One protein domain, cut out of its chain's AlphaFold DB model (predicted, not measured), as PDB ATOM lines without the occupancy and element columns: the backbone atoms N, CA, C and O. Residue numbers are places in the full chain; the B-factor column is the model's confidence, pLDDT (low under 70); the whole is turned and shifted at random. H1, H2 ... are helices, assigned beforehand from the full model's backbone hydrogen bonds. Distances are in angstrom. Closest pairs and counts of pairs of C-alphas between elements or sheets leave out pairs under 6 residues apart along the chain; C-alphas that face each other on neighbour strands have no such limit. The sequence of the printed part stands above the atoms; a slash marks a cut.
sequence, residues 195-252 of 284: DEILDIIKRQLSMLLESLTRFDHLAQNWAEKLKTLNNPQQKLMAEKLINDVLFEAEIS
ATOM      1  N   ASP A 195      -6.747  43.124  40.475       67.12
ATOM      2  CA  ASP A 195      -5.570  43.146  39.604       67.12
ATOM      3  C   ASP A 195      -5.438  41.894  38.722       67.12
ATOM      4  O   ASP A 195      -4.965  41.997  37.596       67.12
ATOM      5  N   GLU A 196      -5.935  40.729  39.153       76.94
ATOM      6  CA  GLU A 196      -5.974  39.518  38.317       76.94
ATOM      7  C   GLU A 196      -7.027  39.634  37.214       76.94
ATOM      8  O   GLU A 196      -6.783  39.231  36.078       76.94
ATOM      9  N   ILE A 197      -8.186  40.228  37.518       77.88
ATOM     10  CA  ILE A 197      -9.224  40.506  36.515       77.88
ATOM     11  C   ILE A 197      -8.711  41.551  35.521       77.88
ATOM     12  O   ILE A 197      -8.860  41.375  34.311       77.88
ATOM     13  N   LEU A 198      -8.056  42.609  36.009       76.69
ATOM     14  CA  LEU A 198      -7.412  43.613  35.163       76.69
ATOM     15  C   LEU A 198      -6.317  42.999  34.291       76.69
ATOM     16  O   LEU A 198      -6.221  43.353  33.120       76.69
ATOM     17  N   ASP A 199      -5.544  42.046  34.806       79.31
ATOM     18  CA  ASP A 199      -4.531  41.325  34.041       79.31
ATOM     19  C   ASP A 199      -5.132  40.391  32.986       79.31
ATOM     20  O   ASP A 199      -4.609  40.307  31.873       79.31
ATOM     21  N   ILE A 200      -6.244  39.718  33.287       80.19
ATOM     22  CA  ILE A 200      -6.979  38.893  32.317       80.19
ATOM     23  C   ILE A 200      -7.555  39.776  31.207       80.19
ATOM     24  O   ILE A 200      -7.380  39.465  30.028       80.19
ATOM     25  N   ILE A 201      -8.166  40.910  31.562       77.50
ATOM     26  CA  ILE A 201      -8.685  41.892  30.604       77.50
ATOM     27  C   ILE A 201      -7.540  42.477  29.779       77.50
ATOM     28  O   ILE A 201      -7.653  42.587  28.563       77.50
ATOM     29  N   LYS A 202      -6.407  42.809  30.403       78.31
ATOM     30  CA  LYS A 202      -5.220  43.323  29.717       78.31
ATOM     31  C   LYS A 202      -4.653  42.294  28.748       78.31
ATOM     32  O   LYS A 202      -4.284  42.682  27.645       78.31
ATOM     33  N   ARG A 203      -4.630  41.004  29.099       76.25
ATOM     34  CA  ARG A 203      -4.215  39.900  28.211       76.25
ATOM     35  C   ARG A 203      -5.202  39.668  27.064       76.25
ATOM     36  O   ARG A 203      -4.779  39.527  25.927       76.25
ATOM     37  N   GLN A 204      -6.506  39.694  27.323       70.81
ATOM     38  CA  GLN A 204      -7.520  39.543  26.273       70.81
ATOM     39  C   GLN A 204      -7.575  40.749  25.331       70.81
ATOM     40  O   GLN A 204      -7.681  40.577  24.120       70.81
ATOM     41  N   LEU A 205      -7.455  41.966  25.867       69.75
ATOM     42  CA  LEU A 205      -7.360  43.183  25.071       69.75
ATOM     43  C   LEU A 205      -6.050  43.245  24.307       69.75
ATOM     44  O   LEU A 205      -6.087  43.663  23.164       69.75
ATOM     45  N   SER A 206      -4.922  42.818  24.878       74.50
ATOM     46  CA  SER A 206      -3.675  42.719  24.111       74.50
ATOM     47  C   SER A 206      -3.788  41.670  23.016       74.50
ATOM     48  O   SER A 206      -3.449  42.003  21.899       74.50
ATOM     49  N   MET A 207      -4.395  40.500  23.250       69.12
ATOM     50  CA  MET A 207      -4.670  39.514  22.191       69.12
ATOM     51  C   MET A 207      -5.594  40.042  21.078       69.12
ATOM     52  O   MET A 207      -5.352  39.789  19.900       69.12
ATOM     53  N   LEU A 208      -6.659  40.773  21.427       62.34
ATOM     54  CA  LEU A 208      -7.569  41.391  20.452       62.34
ATOM     55  C   LEU A 208      -6.900  42.554  19.715       62.34
ATOM     56  O   LEU A 208      -7.041  42.684  18.499       62.34
ATOM     57  N   LEU A 209      -6.141  43.369  20.444       63.12
ATOM     58  CA  LEU A 209      -5.378  44.481  19.906       63.12
ATOM     59  C   LEU A 209      -4.216  43.974  19.054       63.12
ATOM     60  O   LEU A 209      -3.931  44.627  18.072       63.12
ATOM     61  N   GLU A 210      -3.640  42.797  19.323       63.66
ATOM     62  CA  GLU A 210      -2.582  42.145  18.531       63.66
ATOM     63  C   GLU A 210      -3.020  41.941  17.068       63.66
ATOM     64  O   GLU A 210      -2.249  42.063  16.114       63.66
ATOM     65  N   SER A 211      -4.311  41.641  16.879       59.00
ATOM     66  CA  SER A 211      -4.901  41.455  15.552       59.00
ATOM     67  C   SER A 211      -5.037  42.768  14.773       59.00
ATOM     68  O   SER A 211      -4.921  42.755  13.547       59.00
ATOM     69  N   LEU A 212      -5.215  43.895  15.470       57.59
ATOM     70  CA  LEU A 212      -5.117  45.231  14.882       57.59
ATOM     71  C   LEU A 212      -3.644  45.673  14.762       57.59
ATOM     72  O   LEU A 212      -3.253  46.207  13.725       57.59
ATOM     73  N   THR A 213      -2.794  45.338  15.740       66.81
ATOM     74  CA  THR A 213      -1.394  45.770  15.788       66.81
ATOM     75  C   THR A 213      -0.570  45.143  14.684       66.81
ATOM     76  O   THR A 213       0.327  45.804  14.177       66.81
ATOM     77  N   ARG A 214      -0.847  43.906  14.242       79.56
ATOM     78  CA  ARG A 214      -0.079  43.319  13.129       79.56
ATOM     79  C   ARG A 214      -0.151  44.186  11.871       79.56
ATOM     80  O   ARG A 214       0.843  44.313  11.158       79.56
ATOM     81  N   PHE A 215      -1.311  44.790  11.609       81.31
ATOM     82  CA  PHE A 215      -1.501  45.687  10.475       81.31
ATOM     83  C   PHE A 215      -0.899  47.062  10.759       81.31
ATOM     84  O   PHE A 215      -0.267  47.620   9.866       81.31
ATOM     85  N   ASP A 216      -0.988  47.556  11.995       84.94
ATOM     86  CA  ASP A 216      -0.343  48.809  12.404       84.94
ATOM     87  C   ASP A 216       1.189  48.732  12.310       84.94
ATOM     88  O   ASP A 216       1.831  49.631  11.770       84.94
ATOM     89  N   HIS A 217       1.793  47.629  12.754       84.69
ATOM     90  CA  HIS A 217       3.226  47.363  12.639       84.69
ATOM     91  C   HIS A 217       3.655  47.209  11.177       84.69
ATOM     92  O   HIS A 217       4.712  47.707  10.787       84.69
ATOM     93  N   LEU A 218       2.843  46.555  10.337       86.94
ATOM     94  CA  LEU A 218       3.089  46.496   8.893       86.94
ATOM     95  C   LEU A 218       3.020  47.889   8.256       86.94
ATOM     96  O   LEU A 218       3.928  48.253   7.510       86.94
ATOM     97  N   ALA A 219       2.000  48.679   8.588       89.12
ATOM     98  CA  ALA A 219       1.837  50.043   8.098       89.12
ATOM     99  C   ALA A 219       3.000  50.941   8.541       89.12
ATOM    100  O   ALA A 219       3.536  51.701   7.734       89.12
ATOM    101  N   GLN A 220       3.450  50.807   9.791       88.31
ATOM    102  CA  GLN A 220       4.611  51.525  10.306       88.31
ATOM    103  C   GLN A 220       5.891  51.132   9.558       88.31
ATOM    104  O   GLN A 220       6.608  52.011   9.080       88.31
ATOM    105  N   ASN A 221       6.134  49.834   9.363       90.88
ATOM    106  CA  ASN A 221       7.271  49.344   8.580       90.88
ATOM    107  C   ASN A 221       7.241  49.855   7.130       90.88
ATOM    108  O   ASN A 221       8.277  50.220   6.571       90.88
ATOM    109  N   TRP A 222       6.069  49.893   6.492       93.38
ATOM    110  CA  TRP A 222       5.917  50.436   5.138       93.38
ATOM    111  C   TRP A 222       6.194  51.936   5.103       93.38
ATOM    112  O   TRP A 222       6.927  52.405   4.233       93.38
ATOM    113  N   ALA A 223       5.670  52.685   6.074       93.69
ATOM    114  CA  ALA A 223       5.913  54.114   6.196       93.69
ATOM    115  C   ALA A 223       7.403  54.422   6.401       93.69
ATOM    116  O   ALA A 223       7.929  55.350   5.789       93.69
ATOM    117  N   GLU A 224       8.101  53.642   7.227       93.56
ATOM    118  CA  GLU A 224       9.547  53.761   7.420       93.56
ATOM    119  C   GLU A 224      10.307  53.477   6.121       93.56
ATOM    120  O   GLU A 224      11.104  54.313   5.693       93.56
ATOM    121  N   LYS A 225       9.984  52.391   5.408       93.75
ATOM    122  CA  LYS A 225      10.586  52.094   4.097       93.75
ATOM    123  C   LYS A 225      10.364  53.225   3.090       93.75
ATOM    124  O   LYS A 225      11.321  53.664   2.457       93.75
ATOM    125  N   LEU A 226       9.152  53.767   2.989       93.94
ATOM    126  CA  LEU A 226       8.851  54.894   2.098       93.94
ATOM    127  C   LEU A 226       9.596  56.182   2.481       93.94
ATOM    128  O   LEU A 226       9.902  56.987   1.602       93.94
ATOM    129  N   LYS A 227       9.901  56.397   3.769       93.12
ATOM    130  CA  LYS A 227      10.725  57.529   4.230       93.12
ATOM    131  C   LYS A 227      12.196  57.374   3.849       93.12
ATOM    132  O   LYS A 227      12.840  58.381   3.584       93.12
ATOM    133  N   THR A 228      12.714  56.145   3.812       95.00
ATOM    134  CA  THR A 228      14.115  55.881   3.424       95.00
ATOM    135  C   THR A 228      14.387  56.050   1.927       95.00
ATOM    136  O   THR A 228      15.543  56.130   1.517       95.00
ATOM    137  N   LEU A 229      13.344  56.113   1.092       93.19
ATOM    138  CA  LEU A 229      13.498  56.324  -0.343       93.19
ATOM    139  C   LEU A 229      13.887  57.779  -0.633       93.19
ATOM    140  O   LEU A 229      13.063  58.688  -0.543       93.19
ATOM    141  N   ASN A 230      15.137  57.985  -1.046       91.62
ATOM    142  CA  ASN A 230      15.666  59.316  -1.366       91.62
ATOM    143  C   ASN A 230      15.120  59.885  -2.688       91.62
ATOM    144  O   ASN A 230      15.082  61.100  -2.868       91.62
ATOM    145  N   ASN A 231      14.712  59.026  -3.630       95.19
ATOM    146  CA  ASN A 231      14.186  59.464  -4.921       95.19
ATOM    147  C   ASN A 231      12.653  59.650  -4.850       95.19
ATOM    148  O   ASN A 231      11.931  58.661  -4.670       95.19
ATOM    149  N   PRO A 232      12.127  60.874  -5.057       91.44
ATOM    150  CA  PRO A 232      10.692  61.147  -4.956       91.44
ATOM    151  C   PRO A 232       9.867  60.395  -6.005       91.44
ATOM    152  O   PRO A 232       8.746  59.974  -5.722       91.44
ATOM    153  N   GLN A 233      10.421  60.162  -7.198       91.06
ATOM    154  CA  GLN A 233       9.736  59.412  -8.247       91.06
ATOM    155  C   GLN A 233       9.573  57.940  -7.856       91.06
ATOM    156  O   GLN A 233       8.518  57.357  -8.086       91.06
ATOM    157  N   GLN A 234      10.582  57.340  -7.219       91.81
ATOM    158  CA  GLN A 234      10.493  55.959  -6.734       91.81
ATOM    159  C   GLN A 234       9.480  55.823  -5.598       91.81
ATOM    160  O   GLN A 234       8.738  54.844  -5.566       91.81
ATOM    161  N   LYS A 235       9.402  56.818  -4.709       94.50
ATOM    162  CA  LYS A 235       8.392  56.859  -3.648       94.50
ATOM    163  C   LYS A 235       6.973  56.902  -4.220       94.50
ATOM    164  O   LYS A 235       6.145  56.086  -3.830       94.50
ATOM    165  N   LEU A 236       6.729  57.773  -5.200       92.75
ATOM    166  CA  LEU A 236       5.440  57.858  -5.892       92.75
ATOM    167  C   LEU A 236       5.076  56.538  -6.594       92.75
ATOM    168  O   LEU A 236       3.935  56.088  -6.524       92.75
ATOM    169  N   MET A 237       6.049  55.894  -7.245       92.38
ATOM    170  CA  MET A 237       5.835  54.597  -7.898       92.38
ATOM    171  C   MET A 237       5.522  53.489  -6.885       92.38
ATOM    172  O   MET A 237       4.630  52.682  -7.130       92.38
ATOM    173  N   ALA A 238       6.212  53.465  -5.742       94.06
ATOM    174  CA  ALA A 238       5.948  52.511  -4.670       94.06
ATOM    175  C   ALA A 238       4.540  52.695  -4.081       94.06
ATOM    176  O   ALA A 238       3.808  51.719  -3.943       94.06
ATOM    177  N   GLU A 239       4.132  53.936  -3.800       93.38
ATOM    178  CA  GLU A 239       2.784  54.256  -3.309       93.38
ATOM    179  C   GLU A 239       1.699  53.806  -4.297       93.38
ATOM    180  O   GLU A 239       0.736  53.143  -3.910       93.38
ATOM    181  N   LYS A 240       1.885  54.095  -5.589       94.56
ATOM    182  CA  LYS A 240       0.971  53.658  -6.650       94.56
ATOM    183  C   LYS A 240       0.846  52.134  -6.701       94.56
ATOM    184  O   LYS A 240      -0.265  51.622  -6.744       94.56
ATOM    185  N   LEU A 241       1.966  51.407  -6.655       94.19
ATOM    186  CA  LEU A 241       1.961  49.939  -6.691       94.19
ATOM    187  C   LEU A 241       1.289  49.318  -5.460       94.19
ATOM    188  O   LEU A 241       0.568  48.337  -5.606       94.19
ATOM    189  N   ILE A 242       1.492  49.883  -4.266       94.06
ATOM    190  CA  ILE A 242       0.809  49.416  -3.049       94.06
ATOM    191  C   ILE A 242      -0.709  49.569  -3.205       94.06
ATOM    192  O   ILE A 242      -1.447  48.624  -2.930       94.06
ATOM    193  N   ASN A 243      -1.171  50.724  -3.692       94.94
ATOM    194  CA  ASN A 243      -2.597  50.973  -3.906       94.94
ATOM    195  C   ASN A 243      -3.197  50.034  -4.958       94.94
ATOM    196  O   ASN A 243      -4.280  49.498  -4.740       94.94
ATOM    197  N   ASP A 244      -2.487  49.790  -6.060       94.56
ATOM    198  CA  ASP A 244      -2.939  48.856  -7.092       94.56
ATOM    199  C   ASP A 244      -3.074  47.433  -6.540       94.56
ATOM    200  O   ASP A 244      -4.077  46.773  -6.783       94.56
ATOM    201  N   VAL A 245      -2.091  46.960  -5.767       94.62
ATOM    202  CA  VAL A 245      -2.139  45.620  -5.162       94.62
ATOM    203  C   VAL A 245      -3.328  45.491  -4.209       94.62
ATOM    204  O   VAL A 245      -4.012  44.468  -4.228       94.62
ATOM    205  N   LEU A 246      -3.603  46.520  -3.401       93.62
ATOM    206  CA  LEU A 246      -4.758  46.533  -2.499       93.62
ATOM    207  C   LEU A 246      -6.087  46.562  -3.268       93.62
ATOM    208  O   LEU A 246      -7.006  45.829  -2.913       93.62
ATOM    209  N   PHE A 247      -6.173  47.344  -4.346       95.44
ATOM    210  CA  PHE A 247      -7.353  47.396  -5.208       95.44
ATOM    211  C   PHE A 247      -7.618  46.054  -5.907       95.44
ATOM    212  O   PHE A 247      -8.739  45.553  -5.884       95.44
ATOM    213  N   GLU A 248      -6.581  45.434  -6.481       94.31
ATOM    214  CA  GLU A 248      -6.670  44.107  -7.108       94.31
ATOM    215  C   GLU A 248      -7.057  43.009  -6.103       94.31
ATOM    216  O   GLU A 248      -7.739  42.042  -6.461       94.31
ATOM    217  N   ALA A 249      -6.658  43.159  -4.837       94.06
ATOM    218  CA  ALA A 249      -7.103  42.288  -3.754       94.06
ATOM    219  C   ALA A 249      -8.592  42.489  -3.427       94.06
ATOM    220  O   ALA A 249      -9.312  41.502  -3.288       94.06
ATOM    221  N   GLU A 250      -9.072  43.734  -3.352       95.12
ATOM    222  CA  GLU A 250     -10.473  44.060  -3.040       95.12
ATOM    223  C   GLU A 250     -11.444  43.493  -4.083       95.12
ATOM    224  O   GLU A 250     -12.475  42.910  -3.750       95.12
ATOM    225  N   ILE A 251     -11.067  43.556  -5.359       96.31
ATOM    226  CA  ILE A 251     -11.828  42.958  -6.465       96.31
ATOM    227  C   ILE A 251     -11.564  41.453  -6.649       96.31
ATOM    228  O   ILE A 251     -12.000  40.870  -7.642       96.31
ATOM    229  N   SER A 252     -10.868  40.812  -5.701       94.38
ATOM    230  CA  SER A 252     -10.593  39.367  -5.667       94.38
ATOM    231  C   SER A 252      -9.852  38.823  -6.899       94.38
ATOM    232  O   SER A 252     -10.039  37.669  -7.285       94.38
TER     233      SER A 252
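What this domain is: This is residues 195 to 252 of the 284 residues of the protein "Hypothetical protein" of Timema douglasi (UniProt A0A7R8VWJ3). A long helix, H1, with a kink part way along it, meets a shorter helix, H2, at a corner, and H2 folds back from there as the second arm of an open, flat V. The printed part has 58 residues with two named helices, H1 then H2, and no named strand; the class is all helix. It is extended, with a radius of gyration of the C-alphas of 17.4 A and spans of 53 by 32 by 7 A.

Where its parts are: H1, residues 195 to 228, begins at C-alpha 195 (-5.570, 43.146, 39.604) and is 43.1 A long from first to last C-alpha. It has a kink of 49 degrees near residue 211. H2, residues 232 to 250, is 27.3 A long and ends at C-alpha 250 (-10.473, 44.060, -3.040).

How they stand to each other: H1 and H2 are close but not clearly touching; their closest C-alphas, those of Leu 226 and Lys 235, are 6.1 A apart. They run opposite ways at a steep tilt of 51 degrees. Every O i to N i+4 pair is within hydrogen-bond range in H2, and 27 of 30 in H1.

The domain as a whole: The two C-alphas farthest apart, those of Glu 196 and Gln 233, are 53.0 A apart. Residues 195 to 221 and 243 to 252 stand free. The link from H1 to H2 is tight, and the printed part has no cut. The pLDDT is under 70 at residues 195, 205 and 207 to 213.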